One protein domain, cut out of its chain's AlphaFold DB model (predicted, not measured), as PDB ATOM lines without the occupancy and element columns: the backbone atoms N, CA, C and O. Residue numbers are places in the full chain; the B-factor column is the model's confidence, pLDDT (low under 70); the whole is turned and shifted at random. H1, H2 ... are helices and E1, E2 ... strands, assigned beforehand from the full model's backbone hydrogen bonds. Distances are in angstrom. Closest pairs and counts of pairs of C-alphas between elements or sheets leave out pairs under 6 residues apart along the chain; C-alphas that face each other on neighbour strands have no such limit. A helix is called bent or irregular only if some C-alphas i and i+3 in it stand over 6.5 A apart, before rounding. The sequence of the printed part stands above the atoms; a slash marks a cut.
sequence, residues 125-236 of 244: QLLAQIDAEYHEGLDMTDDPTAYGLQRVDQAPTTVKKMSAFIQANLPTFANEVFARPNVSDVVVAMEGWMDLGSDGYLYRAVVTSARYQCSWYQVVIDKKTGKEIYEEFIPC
ATOM      1  N   GLN A 125      22.264  40.324 -18.252       76.19
ATOM      2  CA  GLN A 125      23.470  39.631 -18.709       76.19
ATOM      3  C   GLN A 125      24.479  39.451 -17.573       76.19
ATOM      4  O   GLN A 125      25.038  38.373 -17.412       76.19
ATOM      5  N   LEU A 126      24.686  40.486 -16.756       74.94
ATOM      6  CA  LEU A 126      25.584  40.400 -15.603       74.94
ATOM      7  C   LEU A 126      25.044  39.441 -14.535       74.94
ATOM      8  O   LEU A 126      25.808  38.701 -13.928       74.94
ATOM      9  N   LEU A 127      23.731  39.447 -14.302       75.62
ATOM     10  CA  LEU A 127      23.101  38.549 -13.334       75.62
ATOM     11  C   LEU A 127      23.185  37.090 -13.790       75.62
ATOM     12  O   LEU A 127      23.484  36.231 -12.970       75.62
ATOM     13  N   ALA A 128      22.993  36.828 -15.084       72.19
ATOM     14  CA  ALA A 128      23.184  35.505 -15.672       72.19
ATOM     15  C   ALA A 128      24.642  35.028 -15.567       72.19
ATOM     16  O   ALA A 128      24.874  33.876 -15.229       72.19
ATOM     17  N   GLN A 129      25.626  35.912 -15.784       73.00
ATOM     18  CA  GLN A 129      27.045  35.574 -15.598       73.00
ATOM     19  C   GLN A 129      27.352  35.163 -14.156       73.00
ATOM     20  O   GLN A 129      27.995  34.142 -13.936       73.00
ATOM     21  N   ILE A 130      26.861  35.929 -13.175       72.44
ATOM     22  CA  ILE A 130      27.033  35.590 -11.756       72.44
ATOM     23  C   ILE A 130      26.376  34.241 -11.444       72.44
ATOM     24  O   ILE A 130      26.961  33.424 -10.744       72.44
ATOM     25  N   ASP A 131      25.175  33.984 -11.964       72.19
ATOM     26  CA  ASP A 131      24.481  32.709 -11.770       72.19
ATOM     27  C   ASP A 131      25.243  31.522 -12.392       72.19
ATOM     28  O   ASP A 131      25.347  30.473 -11.757       72.19
ATOM     29  N   ALA A 132      25.846  31.704 -13.571       70.69
ATOM     30  CA  ALA A 132      26.682  30.698 -14.230       70.69
ATOM     31  C   ALA A 132      27.962  30.374 -13.435       70.69
ATOM     32  O   ALA A 132      28.381  29.220 -13.398       70.69
ATOM     33  N   GLU A 133      28.553  31.346 -12.724       73.81
ATOM     34  CA  GLU A 133      29.687  31.089 -11.816       73.81
ATOM     35  C   GLU A 133      29.316  30.124 -10.672       73.81
ATOM     36  O   GLU A 133      30.161  29.356 -10.213       73.81
ATOM     37  N   TYR A 134      28.055  30.127 -10.220       71.50
ATOM     38  CA  TYR A 134      27.560  29.195  -9.196       71.50
ATOM     39  C   TYR A 134      27.094  27.845  -9.765       71.50
ATOM     40  O   TYR A 134      26.969  26.880  -9.006       71.50
ATOM     41  N   HIS A 135      26.846  27.767 -11.072       68.88
ATOM     42  CA  HIS A 135      26.347  26.583 -11.774       68.88
ATOM     43  C   HIS A 135      27.259  26.238 -12.959       68.88
ATOM     44  O   HIS A 135      26.801  26.113 -14.091       68.88
ATOM     45  N   GLU A 136      28.561  26.098 -12.695       66.56
ATOM     46  CA  GLU A 136      29.577  25.873 -13.728       66.56
ATOM     47  C   GLU A 136      29.187  24.727 -14.681       66.56
ATOM     48  O   GLU A 136      28.922  23.598 -14.257       66.56
ATOM     49  N   GLY A 137      29.163  25.029 -15.982       67.25
ATOM     50  CA  GLY A 137      28.781  24.084 -17.031       67.25
ATOM     51  C   GLY A 137      27.275  23.955 -17.271       67.25
ATOM     52  O   GLY A 137      26.884  23.091 -18.045       67.25
ATOM     53  N   LEU A 138      26.442  24.782 -16.632       68.62
ATOM     54  CA  LEU A 138      25.014  24.907 -16.913       68.62
ATOM     55  C   LEU A 138      24.736  26.325 -17.421       68.62
ATOM     56  O   LEU A 138      24.564  27.254 -16.634       68.62
ATOM     57  N   ASP A 139      24.691  26.484 -18.743       69.50
ATOM     58  CA  ASP A 139      24.366  27.759 -19.380       69.50
ATOM     59  C   ASP A 139      22.905  27.777 -19.836       69.50
ATOM     60  O   ASP A 139      22.416  26.866 -20.511       69.50
ATOM     61  N   MET A 140      22.201  28.859 -19.510       74.50
ATOM     62  CA  MET A 140      20.887  29.128 -20.078       74.50
ATOM     63  C   MET A 140      20.980  30.012 -21.313       74.50
ATOM     64  O   MET A 140      21.652  31.042 -21.323       74.50
ATOM     65  N   THR A 141      20.237  29.633 -22.350       82.62
ATOM     66  CA  THR A 141      20.057  30.465 -23.536       82.62
ATOM     67  C   THR A 141      18.934  31.477 -23.315       82.62
ATOM     68  O   THR A 141      17.951  31.222 -22.617       82.62
ATOM     69  N   ASP A 142      19.086  32.649 -23.923       84.19
ATOM     70  CA  ASP A 142      18.066  33.691 -23.990       84.19
ATOM     71  C   ASP A 142      17.017  33.431 -25.089       84.19
ATOM     72  O   ASP A 142      16.045  34.183 -25.200       84.19
ATOM     73  N   ASP A 143      17.169  32.358 -25.872       89.38
ATOM     74  CA  ASP A 143      16.202  31.943 -26.881       89.38
ATOM     75  C   ASP A 143      15.091  31.069 -26.260       89.38
ATOM     76  O   ASP A 143      15.333  29.908 -25.910       89.38
ATOM     77  N   PRO A 144      13.839  31.560 -26.161       91.81
ATOM     78  CA  PRO A 144      12.732  30.771 -25.623       91.81
ATOM     79  C   PRO A 144      12.455  29.495 -26.437       91.81
ATOM     80  O   PRO A 144      11.936  28.517 -25.889       91.81
ATOM     81  N   THR A 145      12.819  29.458 -27.723       92.19
ATOM     82  CA  THR A 145      12.548  28.302 -28.591       92.19
ATOM     83  C   THR A 145      13.370  27.072 -28.224       92.19
ATOM     84  O   THR A 145      12.883  25.952 -28.393       92.19
ATOM     85  N   ALA A 146      14.538  27.257 -27.602       89.12
ATOM     86  CA  ALA A 146      15.330  26.167 -27.040       89.12
ATOM     87  C   ALA A 146      14.594  25.412 -25.916       89.12
ATOM     88  O   ALA A 146      14.897  24.255 -25.639       89.12
ATOM     89  N   TYR A 147      13.583  26.042 -25.311       88.31
ATOM     90  CA  TYR A 147      12.751  25.474 -24.248       88.31
ATOM     91  C   TYR A 147      11.361  25.043 -24.740       88.31
ATOM     92  O   TYR A 147      10.458  24.816 -23.933       88.31
ATOM     93  N   GLY A 148      11.160  24.959 -26.060       92.00
ATOM     94  CA  GLY A 148       9.859  24.648 -26.658       92.00
ATOM     95  C   GLY A 148       8.829  25.774 -26.522       92.00
ATOM     96  O   GLY A 148       7.636  25.538 -26.709       92.00
ATOM     97  N   LEU A 149       9.269  26.992 -26.193       95.19
ATOM     98  CA  LEU A 149       8.414  28.166 -26.077       95.19
ATOM     99  C   LEU A 149       8.478  29.013 -27.354       95.19
ATOM    100  O   LEU A 149       9.490  29.100 -28.040       95.19
ATOM    101  N   GLN A 150       7.384  29.688 -27.663       97.44
ATOM    102  CA  GLN A 150       7.296  30.698 -28.704       97.44
ATOM    103  C   GLN A 150       7.631  32.077 -28.136       97.44
ATOM    104  O   GLN A 150       7.421  32.359 -26.952       97.44
ATOM    105  N   ARG A 151       8.116  32.968 -29.004       96.69
ATOM    106  CA  ARG A 151       8.410  34.356 -28.631       96.69
ATOM    107  C   ARG A 151       7.115  35.118 -28.338       96.69
ATOM    108  O   ARG A 151       6.092  34.939 -29.003       96.69
ATOM    109  N   VAL A 152       7.155  35.989 -27.333       96.62
ATOM    110  CA  VAL A 152       5.974  36.727 -26.853       96.62
ATOM    111  C   VAL A 152       5.434  37.734 -27.878       96.62
ATOM    112  O   VAL A 152       4.233  38.016 -27.909       96.62
ATOM    113  N   ASP A 153       6.270  38.236 -28.787       95.19
ATOM    114  CA  ASP A 153       5.835  39.106 -29.888       95.19
ATOM    115  C   ASP A 153       4.833  38.413 -30.830       95.19
ATOM    116  O   ASP A 153       3.949  39.070 -31.391       95.19
ATOM    117  N   GLN A 154       4.888  37.083 -30.916       96.06
ATOM    118  CA  GLN A 154       3.961  36.237 -31.671       96.06
ATOM    119  C   GLN A 154       2.736  35.794 -30.855       96.06
ATOM    120  O   GLN A 154       1.840  35.143 -31.389       96.06
ATOM    121  N   ALA A 155       2.661  36.156 -29.573       96.69
ATOM    122  CA  ALA A 155       1.631  35.646 -28.686       96.69
ATOM    123  C   ALA A 155       0.243  36.277 -28.905       96.69
ATOM    124  O   ALA A 155       0.129  37.431 -29.350       96.69
ATOM    125  N   PRO A 156      -0.831  35.565 -28.517       96.25
ATOM    126  CA  PRO A 156      -2.169  36.125 -28.391       96.25
ATOM    127  C   PRO A 156      -2.211  37.307 -27.420       96.25
ATOM    128  O   PRO A 156      -1.421  37.403 -26.479       96.25
ATOM    129  N   THR A 157      -3.196  38.190 -27.598       96.06
ATOM    130  CA  THR A 157      -3.346  39.422 -26.806       96.06
ATOM    131  C   THR A 157      -3.342  39.175 -25.297       96.06
ATOM    132  O   THR A 157      -2.754  39.953 -24.553       96.06
ATOM    133  N   THR A 158      -3.973  38.095 -24.831       94.38
ATOM    134  CA  THR A 158      -4.018  37.757 -23.402       94.38
ATOM    135  C   THR A 158      -2.626  37.460 -22.842       94.38
ATOM    136  O   THR A 158      -2.269  37.978 -21.789       94.38
ATOM    137  N   VAL A 159      -1.805  36.709 -23.579       96.38
ATOM    138  CA  VAL A 159      -0.422  36.404 -23.188       96.38
ATOM    139  C   VAL A 159       0.446  37.663 -23.229       96.38
ATOM    140  O   VAL A 159       1.231  37.890 -22.318       96.38
ATOM    141  N   LYS A 160       0.262  38.543 -24.222       96.94
ATOM    142  CA  LYS A 160       0.972  39.837 -24.277       96.94
ATOM    143  C   LYS A 160       0.653  40.738 -23.083       96.94
ATOM    144  O   LYS A 160       1.537  41.414 -22.568       96.94
ATOM    145  N   LYS A 161      -0.603  40.739 -22.619       94.56
ATOM    146  CA  LYS A 161      -0.999  41.455 -21.395       94.56
ATOM    147  C   LYS A 161      -0.331  40.860 -20.156       94.56
ATOM    148  O   LYS A 161       0.139  41.627 -19.322       94.56
ATOM    149  N   MET A 162      -0.262  39.530 -20.068       93.25
ATOM    150  CA  MET A 162       0.472  38.844 -19.003       93.25
ATOM    151  C   MET A 162       1.951  39.232 -19.019       93.25
ATOM    152  O   MET A 162       2.457  39.710 -18.016       93.25
ATOM    153  N   SER A 163       2.619  39.130 -20.167       95.25
ATOM    154  CA  SER A 163       4.011  39.560 -20.336       95.25
ATOM    155  C   SER A 163       4.244  40.985 -19.832       95.25
ATOM    156  O   SER A 163       5.093  41.207 -18.973       95.25
ATOM    157  N   ALA A 164       3.426  41.948 -20.267       94.38
ATOM    158  CA  ALA A 164       3.547  43.331 -19.813       94.38
ATOM    159  C   ALA A 164       3.366  43.473 -18.289       94.38
ATOM    160  O   ALA A 164       4.089  44.233 -17.643       94.38
ATOM    161  N   PHE A 165       2.419  42.732 -17.704       90.75
ATOM    162  CA  PHE A 165       2.215  42.698 -16.257       90.75
ATOM    163  C   PHE A 165       3.425  42.103 -15.527       90.75
ATOM    164  O   PHE A 165       3.892  42.677 -14.546       90.75
ATOM    165  N   ILE A 166       3.976  41.004 -16.030       90.19
ATOM    166  CA  ILE A 166       5.121  40.312 -15.449       90.19
ATOM    167  C   ILE A 166       6.395  41.143 -15.551       90.19
ATOM    168  O   ILE A 166       7.073  41.326 -14.545       90.19
ATOM    169  N   GLN A 167       6.682  41.745 -16.700       89.19
ATOM    170  CA  GLN A 167       7.816  42.659 -16.858       89.19
ATOM    171  C   GLN A 167       7.760  43.829 -15.860       89.19
ATOM    172  O   GLN A 167       8.788  44.261 -15.342       89.19
ATOM    173  N   ALA A 168       6.558  44.319 -15.541       86.31
ATOM    174  CA  ALA A 168       6.376  45.418 -14.597       86.31
ATOM    175  C   ALA A 168       6.397  44.991 -13.116       86.31
ATOM    176  O   ALA A 168       6.794  45.791 -12.267       86.31
ATOM    177  N   ASN A 169       5.952  43.772 -12.785       85.56
ATOM    178  CA  ASN A 169       5.656  43.390 -11.398       85.56
ATOM    179  C   ASN A 169       6.441  42.180 -10.880       85.56
ATOM    180  O   ASN A 169       6.626  42.064  -9.670       85.56
ATOM    181  N   LEU A 170       6.944  41.301 -11.749       80.31
ATOM    182  CA  LEU A 170       7.619  40.071 -11.328       80.31
ATOM    183  C   LEU A 170       8.875  40.304 -10.488       80.31
ATOM    184  O   LEU A 170       9.050  39.559  -9.531       80.31
ATOM    185  N   PRO A 171       9.705  41.342 -10.717       78.50
ATOM    186  CA  PRO A 171      10.775  41.668  -9.776       78.50
ATOM    187  C   PRO A 171      10.259  41.909  -8.351       78.50
ATOM    188  O   PRO A 171      10.872  41.471  -7.383       78.50
ATOM    189  N   THR A 172       9.102  42.559  -8.206       77.56
ATOM    190  CA  THR A 172       8.456  42.770  -6.904       77.56
ATOM    191  C   THR A 172       7.928  41.457  -6.332       77.56
ATOM    192  O   THR A 172       8.198  41.162  -5.173       77.56
ATOM    193  N   PHE A 173       7.238  40.640  -7.133       77.69
ATOM    194  CA  PHE A 173       6.707  39.353  -6.671       77.69
ATOM    195  C   PHE A 173       7.808  38.383  -6.261       77.69
ATOM    196  O   PHE A 173       7.742  37.808  -5.183       77.69
ATOM    197  N   ALA A 174       8.855  38.251  -7.072       77.31
ATOM    198  CA  ALA A 174      10.021  37.441  -6.754       77.31
ATOM    199  C   ALA A 174      10.655  37.901  -5.434       77.31
ATOM    200  O   ALA A 174      10.925  37.091  -4.554       77.31
ATOM    201  N   ASN A 175      10.811  39.211  -5.237       75.31
ATOM    202  CA  ASN A 175      11.280  39.752  -3.966       75.31
ATOM    203  C   ASN A 175      10.374  39.391  -2.783       75.31
ATOM    204  O   ASN A 175      10.886  39.096  -1.708       75.31
ATOM    205  N   GLU A 176       9.053  39.406  -2.942       72.75
ATOM    206  CA  GLU A 176       8.127  38.998  -1.880       72.75
ATOM    207  C   GLU A 176       8.233  37.496  -1.581       72.75
ATOM    208  O   GLU A 176       8.426  37.117  -0.425       72.75
ATOM    209  N   VAL A 177       8.182  36.652  -2.617       70.88
ATOM    210  CA  VAL A 177       8.277  35.184  -2.514       70.88
ATOM    211  C   VAL A 177       9.591  34.758  -1.869       70.88
ATOM    212  O   VAL A 177       9.614  33.862  -1.028       70.88
ATOM    213  N   PHE A 178      10.686  35.438  -2.207       71.19
ATOM    214  CA  PHE A 178      12.008  35.152  -1.659       71.19
ATOM    215  C   PHE A 178      12.313  35.913  -0.359       71.19
ATOM    216  O   PHE A 178      13.441  35.838   0.129       71.19
ATOM    217  N   ALA A 179      11.333  36.625   0.214       67.62
ATOM    218  CA  ALA A 179      11.457  37.413   1.443       67.62
ATOM    219  C   ALA A 179      12.580  38.477   1.409       67.62
ATOM    220  O   ALA A 179      13.260  38.729   2.405       67.62
ATOM    221  N   ARG A 180      12.766  39.135   0.258       65.88
ATOM    222  CA  ARG A 180      13.750  40.202  -0.003       65.88
ATOM    223  C   ARG A 180      13.088  41.492  -0.503       65.88
ATOM    224  O   ARG A 180      13.297  41.897  -1.647       65.88
ATOM    225  N   PRO A 181      12.280  42.172   0.325       55.34
ATOM    226  CA  PRO A 181      11.594  43.384  -0.103       55.34
ATOM    227  C   PRO A 181      12.597  44.456  -0.565       55.34
ATOM    228  O   PRO A 181      13.580  44.738   0.120       55.34
ATOM    229  N   ASN A 182      12.297  45.098  -1.700       58.38
ATOM    230  CA  ASN A 182      13.023  46.241  -2.281       58.38
ATOM    231  C   ASN A 182      14.363  45.941  -2.976       58.38
ATOM    232  O   ASN A 182      15.112  46.877  -3.269       58.38
ATOM    233  N   VAL A 183      14.668  44.681  -3.296       63.03
ATOM    234  CA  VAL A 183      15.894  44.362  -4.039       63.03
ATOM    235  C   VAL A 183      15.649  44.483  -5.533       63.03
ATOM    236  O   VAL A 183      15.044  43.652  -6.192       63.03
ATOM    237  N   SER A 184      16.171  45.534  -6.125       67.12
ATOM    238  CA  SER A 184      16.056  45.751  -7.565       67.12
ATOM    239  C   SER A 184      17.073  44.979  -8.407       67.12
ATOM    240  O   SER A 184      17.356  45.374  -9.536       67.12
ATOM    241  N   ASP A 185      17.604  43.896  -7.848       73.19
ATOM    242  CA  ASP A 185      18.598  43.027  -8.478       73.19
ATOM    243  C   ASP A 185      17.941  41.769  -9.017       73.19
ATOM    244  O   ASP A 185      18.487  40.672  -8.936       73.19
ATOM    245  N   VAL A 186      16.710  41.935  -9.479       79.88
ATOM    246  CA  VAL A 186      15.879  40.897 -10.049       79.88
ATOM    247  C   VAL A 186      15.405  41.419 -11.386       79.88
ATOM    248  O   VAL A 186      14.892  42.537 -11.477       79.88
ATOM    249  N   VAL A 187      15.585  40.613 -12.419       84.38
ATOM    250  CA  VAL A 187      15.149  40.944 -13.771       84.38
ATOM    251  C   VAL A 187      14.564  39.724 -14.447       84.38
ATOM    252  O   VAL A 187      14.934  38.590 -14.139       84.38
ATOM    253  N   VAL A 188      13.674  39.986 -15.395       89.12
ATOM    254  CA  VAL A 188      13.224  38.978 -16.346       89.12
ATOM    255  C   VAL A 188      14.283  38.876 -17.438       89.12
ATOM    256  O   VAL A 188      14.492  39.832 -18.183       89.12
ATOM    257  N   ALA A 189      14.992  37.751 -17.494       88.81
ATOM    258  CA  ALA A 189      16.073  37.534 -18.455       88.81
ATOM    259  C   ALA A 189      15.554  37.027 -19.807       88.81
ATOM    260  O   ALA A 189      16.092  37.379 -20.852       88.81
ATOM    261  N   MET A 190      14.491  36.227 -19.787       91.81
ATOM    262  CA  MET A 190      13.842  35.677 -20.972       91.81
ATOM    263  C   MET A 190      12.380  35.379 -20.649       91.81
ATOM    264  O   MET A 190      12.022  35.129 -19.500       91.81
ATOM    265  N   GLU A 191      11.528  35.420 -21.661       95.25
ATOM    266  CA  GLU A 191      10.130  35.030 -21.559       95.25
ATOM    267  C   GLU A 191       9.669  34.350 -22.845       95.25
ATOM    268  O   GLU A 191      10.177  34.600 -23.942       95.25
ATOM    269  N   GLY A 192       8.671  33.492 -22.704       96.69
ATOM    270  CA  GLY A 192       8.095  32.753 -23.806       96.69
ATOM    271  C   GLY A 192       6.731  32.201 -23.442       96.69
ATOM    272  O   GLY A 192       6.284  32.255 -22.294       96.69
ATOM    273  N   TRP A 193       6.043  31.669 -24.440       97.81
ATOM    274  CA  TRP A 193       4.716  31.108 -24.245       97.81
ATOM    275  C   TRP A 193       4.505  29.842 -25.060       97.81
ATOM    276  O   TRP A 193       5.209  29.583 -26.027       97.81
ATOM    277  N   MET A 194       3.516  29.046 -24.685       97.12
ATOM    278  CA  MET A 194       3.128  27.849 -25.418       97.12
ATOM    279  C   MET A 194       1.609  27.707 -25.412       97.12
ATOM    280  O   MET A 194       0.934  28.018 -24.430       97.12
ATOM    281  N   ASP A 195       1.067  27.232 -26.526       95.19
ATOM    282  CA  ASP A 195      -0.335  26.853 -26.628       95.19
ATOM    283  C   ASP A 195      -0.545  25.456 -26.012       95.19
ATOM    284  O   ASP A 195       0.050  24.486 -26.479       95.19
ATOM    285  N   LEU A 196      -1.386  25.344 -24.975       93.25
ATOM    286  CA  LEU A 196      -1.733  24.064 -24.337       93.25
ATOM    287  C   LEU A 196      -2.992  23.406 -24.937       93.25
ATOM    288  O   LEU A 196      -3.540  22.470 -24.364       93.25
ATOM    289  N   GLY A 197      -3.492  23.890 -26.074       90.25
ATOM    290  CA  GLY A 197      -4.692  23.382 -26.734       90.25
ATOM    291  C   GLY A 197      -5.961  24.126 -26.316       90.25
ATOM    292  O   GLY A 197      -6.008  25.355 -26.322       90.25
ATOM    293  N   SER A 198      -7.042  23.409 -26.010       83.75
ATOM    294  CA  SER A 198      -8.326  24.029 -25.640       83.75
ATOM    295  C   SER A 198      -8.293  24.756 -24.297       83.75
ATOM    296  O   SER A 198      -9.113  25.647 -24.065       83.75
ATOM    297  N   ASP A 199      -7.353  24.376 -23.434       78.94
ATOM    298  CA  ASP A 199      -7.476  24.588 -21.994       78.94
ATOM    299  C   ASP A 199      -6.723  25.831 -21.516       78.94
ATOM    300  O   ASP A 199      -7.136  26.472 -20.552       78.94
ATOM    301  N   GLY A 200      -5.662  26.244 -22.214       93.19
ATOM    302  CA  GLY A 200      -4.910  27.416 -21.789       93.19
ATOM    303  C   GLY A 200      -3.739  27.810 -22.674       93.19
ATOM    304  O   GLY A 200      -3.368  27.120 -23.622       93.19
ATOM    305  N   TYR A 201      -3.148  28.944 -22.327       96.69
ATOM    306  CA  TYR A 201      -1.796  29.316 -22.719       96.69
ATOM    307  C   TYR A 201      -0.878  29.137 -21.515       96.69
ATOM    308  O   TYR A 201      -1.214  29.591 -20.424       96.69
ATOM    309  N   LEU A 202       0.285  28.525 -21.708       95.81
ATOM    310  CA  LEU A 202       1.379  28.609 -20.750       95.81
ATOM    311  C   LEU A 202       2.178  29.874 -21.055       95.81
ATOM    312  O   LEU A 202       2.635  30.051 -22.180       95.81
ATOM    313  N   TYR A 203       2.375  30.722 -20.059       96.38
ATOM    314  CA  TYR A 203       3.365  31.789 -20.069       96.38
ATOM    315  C   TYR A 203       4.503  31.397 -19.125       96.38
ATOM    316  O   TYR A 203       4.255  30.923 -18.016       96.38
ATOM    317  N   ARG A 204       5.746  31.587 -19.561       95.62
ATOM    318  CA  ARG A 204       6.941  31.341 -18.755       95.62
ATOM    319  C   ARG A 204       7.906  32.505 -18.853       95.62
ATOM    320  O   ARG A 204       8.099  33.066 -19.925       95.62
ATOM    321  N   ALA A 205       8.542  32.813 -17.735       94.19
ATOM    322  CA  ALA A 205       9.587  33.813 -17.641       94.19
ATOM    323  C   ALA A 205      10.734  33.295 -16.778       94.19
ATOM    324  O   ALA A 205      10.514  32.639 -15.765       94.19
ATOM    325  N   VAL A 206      11.954  33.617 -17.174       90.94
ATOM    326  CA  VAL A 206      13.164  33.359 -16.406       90.94
ATOM    327  C   VAL A 206      13.468  34.583 -15.571       90.94
ATOM    328  O   VAL A 206      13.593  35.689 -16.097       90.94
ATOM    329  N   VAL A 207      13.628  34.369 -14.277       87.44
ATOM    330  CA  VAL A 207      14.021  35.379 -13.310       87.44
ATOM    331  C   VAL A 207      15.446  35.099 -12.869       87.44
ATOM    332  O   VAL A 207      15.742  34.031 -12.333       87.44
ATOM    333  N   THR A 208      16.322  36.080 -13.062       80.00
ATOM    334  CA  THR A 208      17.716  36.024 -12.602       80.00
ATOM    335  C   THR A 208      17.967  37.086 -11.546       80.00
ATOM    336  O   THR A 208      17.404  38.186 -11.625       80.00
ATOM    337  N   SER A 209      18.839  36.782 -10.584       74.94
ATOM    338  CA  SER A 209      19.252  37.722  -9.547       74.94
ATOM    339  C   SER A 209      20.716  37.546  -9.166       74.94
ATOM    340  O   SER A 209      21.256  36.453  -9.245       74.94
ATOM    341  N   ALA A 210      21.347  38.610  -8.668       63.31
ATOM    342  CA  ALA A 210      22.774  38.648  -8.333       63.31
ATOM    343  C   ALA A 210      23.185  37.647  -7.248       63.31
ATOM    344  O   ALA A 210      24.372  37.441  -7.018       63.31
ATOM    345  N   ARG A 211      22.219  37.111  -6.496       62.62
ATOM    346  CA  ARG A 211      22.453  36.217  -5.353       62.62
ATOM    347  C   ARG A 211      21.387  35.133  -5.229       62.62
ATOM    348  O   ARG A 211      21.112  34.680  -4.113       62.62
ATOM    349  N   TYR A 212      20.726  34.792  -6.331       61.66
ATOM    350  CA  TYR A 212      19.761  33.705  -6.361       61.66
ATOM    351  C   TYR A 212      19.922  32.887  -7.631       61.66
ATOM    352  O   TYR A 212      20.195  33.446  -8.689       61.66
ATOM    353  N   GLN A 213      19.716  31.582  -7.467       67.62
ATOM    354  CA  GLN A 213      19.721  30.607  -8.543       67.62
ATOM    355  C   GLN A 213      18.630  30.976  -9.544       67.62
ATOM    356  O   GLN A 213      17.506  31.291  -9.135       67.62
ATOM    357  N   CYS A 214      18.946  30.958 -10.836       78.38
ATOM    358  CA  CYS A 214      17.957  31.144 -11.893       78.38
ATOM    359  C   CYS A 214      16.637  30.422 -11.567       78.38
ATOM    360  O   CYS A 214      16.633  29.254 -11.159       78.38
ATOM    361  N   SER A 215      15.506  31.115 -11.737       85.50
ATOM    362  CA  SER A 215      14.177  30.544 -11.495       85.50
ATOM    363  C   SER A 215      13.196  30.811 -12.619       85.50
ATOM    364  O   SER A 215      13.047  31.933 -13.093       85.50
ATOM    365  N   TRP A 216      12.458  29.775 -12.988       89.31
ATOM    366  CA  TRP A 216      11.289  29.868 -13.838       89.31
ATOM    367  C   TRP A 216      10.090  30.343 -13.038       89.31
ATOM    368  O   TRP A 216       9.694  29.718 -12.061       89.31
ATOM    369  N   TYR A 217       9.473  31.411 -13.510       91.38
ATOM    370  CA  TYR A 217       8.102  31.766 -13.208       91.38
ATOM    371  C   TYR A 217       7.196  31.204 -14.302       91.38
ATOM    372  O   TYR A 217       7.462  31.418 -15.489       91.38
ATOM    373  N   GLN A 218       6.133  30.494 -13.932       93.38
ATOM    374  CA  GLN A 218       5.184  29.943 -14.893       93.38
ATOM    375  C   GLN A 218       3.736  30.209 -14.504       93.38
ATOM    376  O   GLN A 218       3.364  30.081 -13.342       93.38
ATOM    377  N   VAL A 219       2.917  30.529 -15.504       93.00
ATOM    378  CA  VAL A 219       1.483  30.777 -15.347       93.00
ATOM    379  C   VAL A 219       0.716  30.080 -16.454       93.00
ATOM    380  O   VAL A 219       1.082  30.182 -17.626       93.00
ATOM    381  N   VAL A 220      -0.385  29.419 -16.105       94.38
ATOM    382  CA  VAL A 220      -1.364  28.952 -17.091       94.38
ATOM    383  C   VAL A 220      -2.549  29.905 -17.109       94.38
ATOM    384  O   VAL A 220      -3.149  30.201 -16.075       94.38
ATOM    385  N   ILE A 221      -2.887  30.377 -18.303       93.50
ATOM    386  CA  ILE A 221      -3.958  31.331 -18.564       93.50
ATOM    387  C   ILE A 221      -5.082  30.604 -19.292       93.50
ATOM    388  O   ILE A 221      -4.879  30.115 -20.403       93.50
ATOM    389  N   ASP A 222      -6.275  30.575 -18.712       92.38
ATOM    390  CA  ASP A 222      -7.465  30.024 -19.355       92.38
ATOM    391  C   ASP A 222      -7.821  30.836 -20.612       92.38
ATOM    392  O   ASP A 222      -7.956  32.064 -20.574       92.38
ATOM    393  N   LYS A 223      -7.992  30.160 -21.753       92.50
ATOM    394  CA  LYS A 223      -8.216  30.842 -23.040       92.50
ATOM    395  C   LYS A 223      -9.557  31.559 -23.139       92.50
ATOM    396  O   LYS A 223      -9.665  32.529 -23.888       92.50
ATOM    397  N   LYS A 224     -10.585  31.065 -22.447       90.62
ATOM    398  CA  LYS A 224     -11.963  31.565 -22.567       90.62
ATOM    399  C   LYS A 224     -12.169  32.814 -21.723       90.62
ATOM    400  O   LYS A 224     -12.814  33.763 -22.149       90.62
ATOM    401  N   THR A 225     -11.626  32.792 -20.517       90.75
ATOM    402  CA  THR A 225     -11.799  33.820 -19.493       90.75
ATOM    403  C   THR A 225     -10.622  34.785 -19.440       90.75
ATOM    404  O   THR A 225     -10.767  35.890 -18.920       90.75
ATOM    405  N   GLY A 226      -9.461  34.381 -19.964       87.56
ATOM    406  CA  GLY A 226      -8.212  35.127 -19.870       87.56
ATOM    407  C   GLY A 226      -7.649  35.205 -18.453       87.56
ATOM    408  O   GLY A 226      -6.790  36.046 -18.201       87.56
ATOM    409  N   LYS A 227      -8.157  34.384 -17.526       87.50
ATOM    410  CA  LYS A 227      -7.742  34.376 -16.124       87.50
ATOM    411  C   LYS A 227      -6.621  33.381 -15.887       87.50
ATOM    412  O   LYS A 227      -6.554  32.336 -16.526       87.50
ATOM    413  N   GLU A 228      -5.782  33.705 -14.921       88.88
ATOM    414  CA  GLU A 228      -4.768  32.808 -14.380       88.88
ATOM    415  C   GLU A 228      -5.463  31.661 -13.640       88.88
ATOM    416  O   GLU A 228      -6.345  31.892 -12.810       88.88
ATOM    417  N   ILE A 229      -5.097  30.427 -13.973       91.19
ATOM    418  CA  ILE A 229      -5.638  29.210 -13.343       91.19
ATOM    419  C   ILE A 229      -4.564  28.394 -12.624       91.19
ATOM    420  O   ILE A 229      -4.888  27.459 -11.895       91.19
ATOM    421  N   TYR A 230      -3.297  28.748 -12.823       90.50
ATOM    422  CA  TYR A 230      -2.151  28.132 -12.173       90.50
ATOM    423  C   TYR A 230      -0.954  29.084 -12.211       90.50
ATOM    424  O   TYR A 230      -0.751  29.747 -13.227       90.50
ATOM    425  N   GLU A 231      -0.169  29.112 -11.136       86.69
ATOM    426  CA  GLU A 231       1.033  29.934 -10.972       86.69
ATOM    427  C   GLU A 231       2.059  29.172 -10.119       86.69
ATOM    428  O   GLU A 231       1.696  28.569  -9.107       86.69
ATOM    429  N   GLU A 232       3.332  29.184 -10.518       86.69
ATOM    430  CA  GLU A 232       4.415  28.526  -9.779       86.69
ATOM    431  C   GLU A 232       5.786  29.173 -10.049       86.69
ATOM    432  O   GLU A 232       6.037  29.709 -11.133       86.69
ATOM    433  N   PHE A 233       6.692  29.060  -9.068       85.06
ATOM    434  CA  PHE A 233       8.131  29.274  -9.231       85.06
ATOM    435  C   PHE A 233       8.890  27.941  -9.140       85.06
ATOM    436  O   PHE A 233       8.708  27.196  -8.179       85.06
ATOM    437  N   ILE A 234       9.772  27.660 -10.104       84.81
ATOM    438  CA  ILE A 234      10.591  26.437 -10.169       84.81
ATOM    439  C   ILE A 234      12.063  26.817 -10.393       84.81
ATOM    440  O   ILE A 234      12.324  27.713 -11.193       84.81
ATOM    441  N   PRO A 235      13.045  26.132  -9.781       79.56
ATOM    442  CA  PRO A 235      14.454  26.299 -10.146       79.56
ATOM    443  C   PRO A 235      14.708  26.040 -11.641       79.56
ATOM    444  O   PRO A 235      14.150  25.099 -12.210       79.56
ATOM    445  N   CYS A 236      15.579  26.833 -12.274       80.88
ATOM    446  CA  CYS A 236      16.031  26.582 -13.649       80.88
ATOM    447  C   CYS A 236      16.834  25.291 -13.766       80.88
ATOM    448  O   CYS A 236      16.676  24.546 -14.729       80.88
TER     449      CYS A 236
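AT A GLANCE: This is residues 125 to 236 of the 244 residues of an uncharacterized protein of Acinetobacter baumannii (UniProt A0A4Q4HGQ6). A twisted sheet of four strands curls round the long, kinked helix H3, which packs on one of its faces, mostly against E1 and E2. The short helix H1 packs at the end of the sheet where E2 turns into E3, and the tiny helix H2 grazes the edge strand E1. The printed part has 112 residues, in the order H1 H2 H3 E1 E2 E3 E4; the sheet's order is E1 - E2 - E3 - E4, all antiparallel. The class is mixed, and the whole is compact, with a radius of gyration of the C-alphas of 14.0 A and spans of 42 by 30 by 20 A.

IN THESE COORDINATES: H1, residues 125 to 134, begins at C-alpha 125 (23.470, 39.631, -18.709). H2 is residues 144 to 147. H3, residues 157 to 177, is 27.3 A long. E1, residues 186 to 195, is 27.1 A; E2, 201 to 209, 26.2 A; E3, 212 to 221, 26.8 A. E4, residues 228 to 235, is 20.7 A and ends at C-alpha 235 (14.454, 26.299, -10.146).

HOW THE PARTS SIT: H1 is on the sheet at a height of 8.3 A; its closest C-alphas to E2 are Leu 127 and Ser 209, 5.5 A. With H3 on one face and H1 on the other, there are three layers. H2 only grazes the sheet. H3 touches E1, closest at the C-alphas of Pro 171 and Val 186, 5.2 A; it is irregular, C-alphas 168 and 171 being 7.5 A apart. E1 to E4 form a meander, each strand the antiparallel neighbour of the one before: N 192 and O 204 are 2.9 A apart, N 203 and O 219 2.8 A, N 218 and O 232 2.9 A, within hydrogen-bond range. O i to N i+4 pairs are within range in 5 of 6 for H1 and 15 of 17 for H3; H2 is too short.

THE WHOLE: The farthest C-alphas, of Glu 133 and Lys 224, are 43.0 A apart. The printed part has no cut and no long link. pLDDT is under 70 at residues 135 to 139, 179 to 184 and 210 to 213.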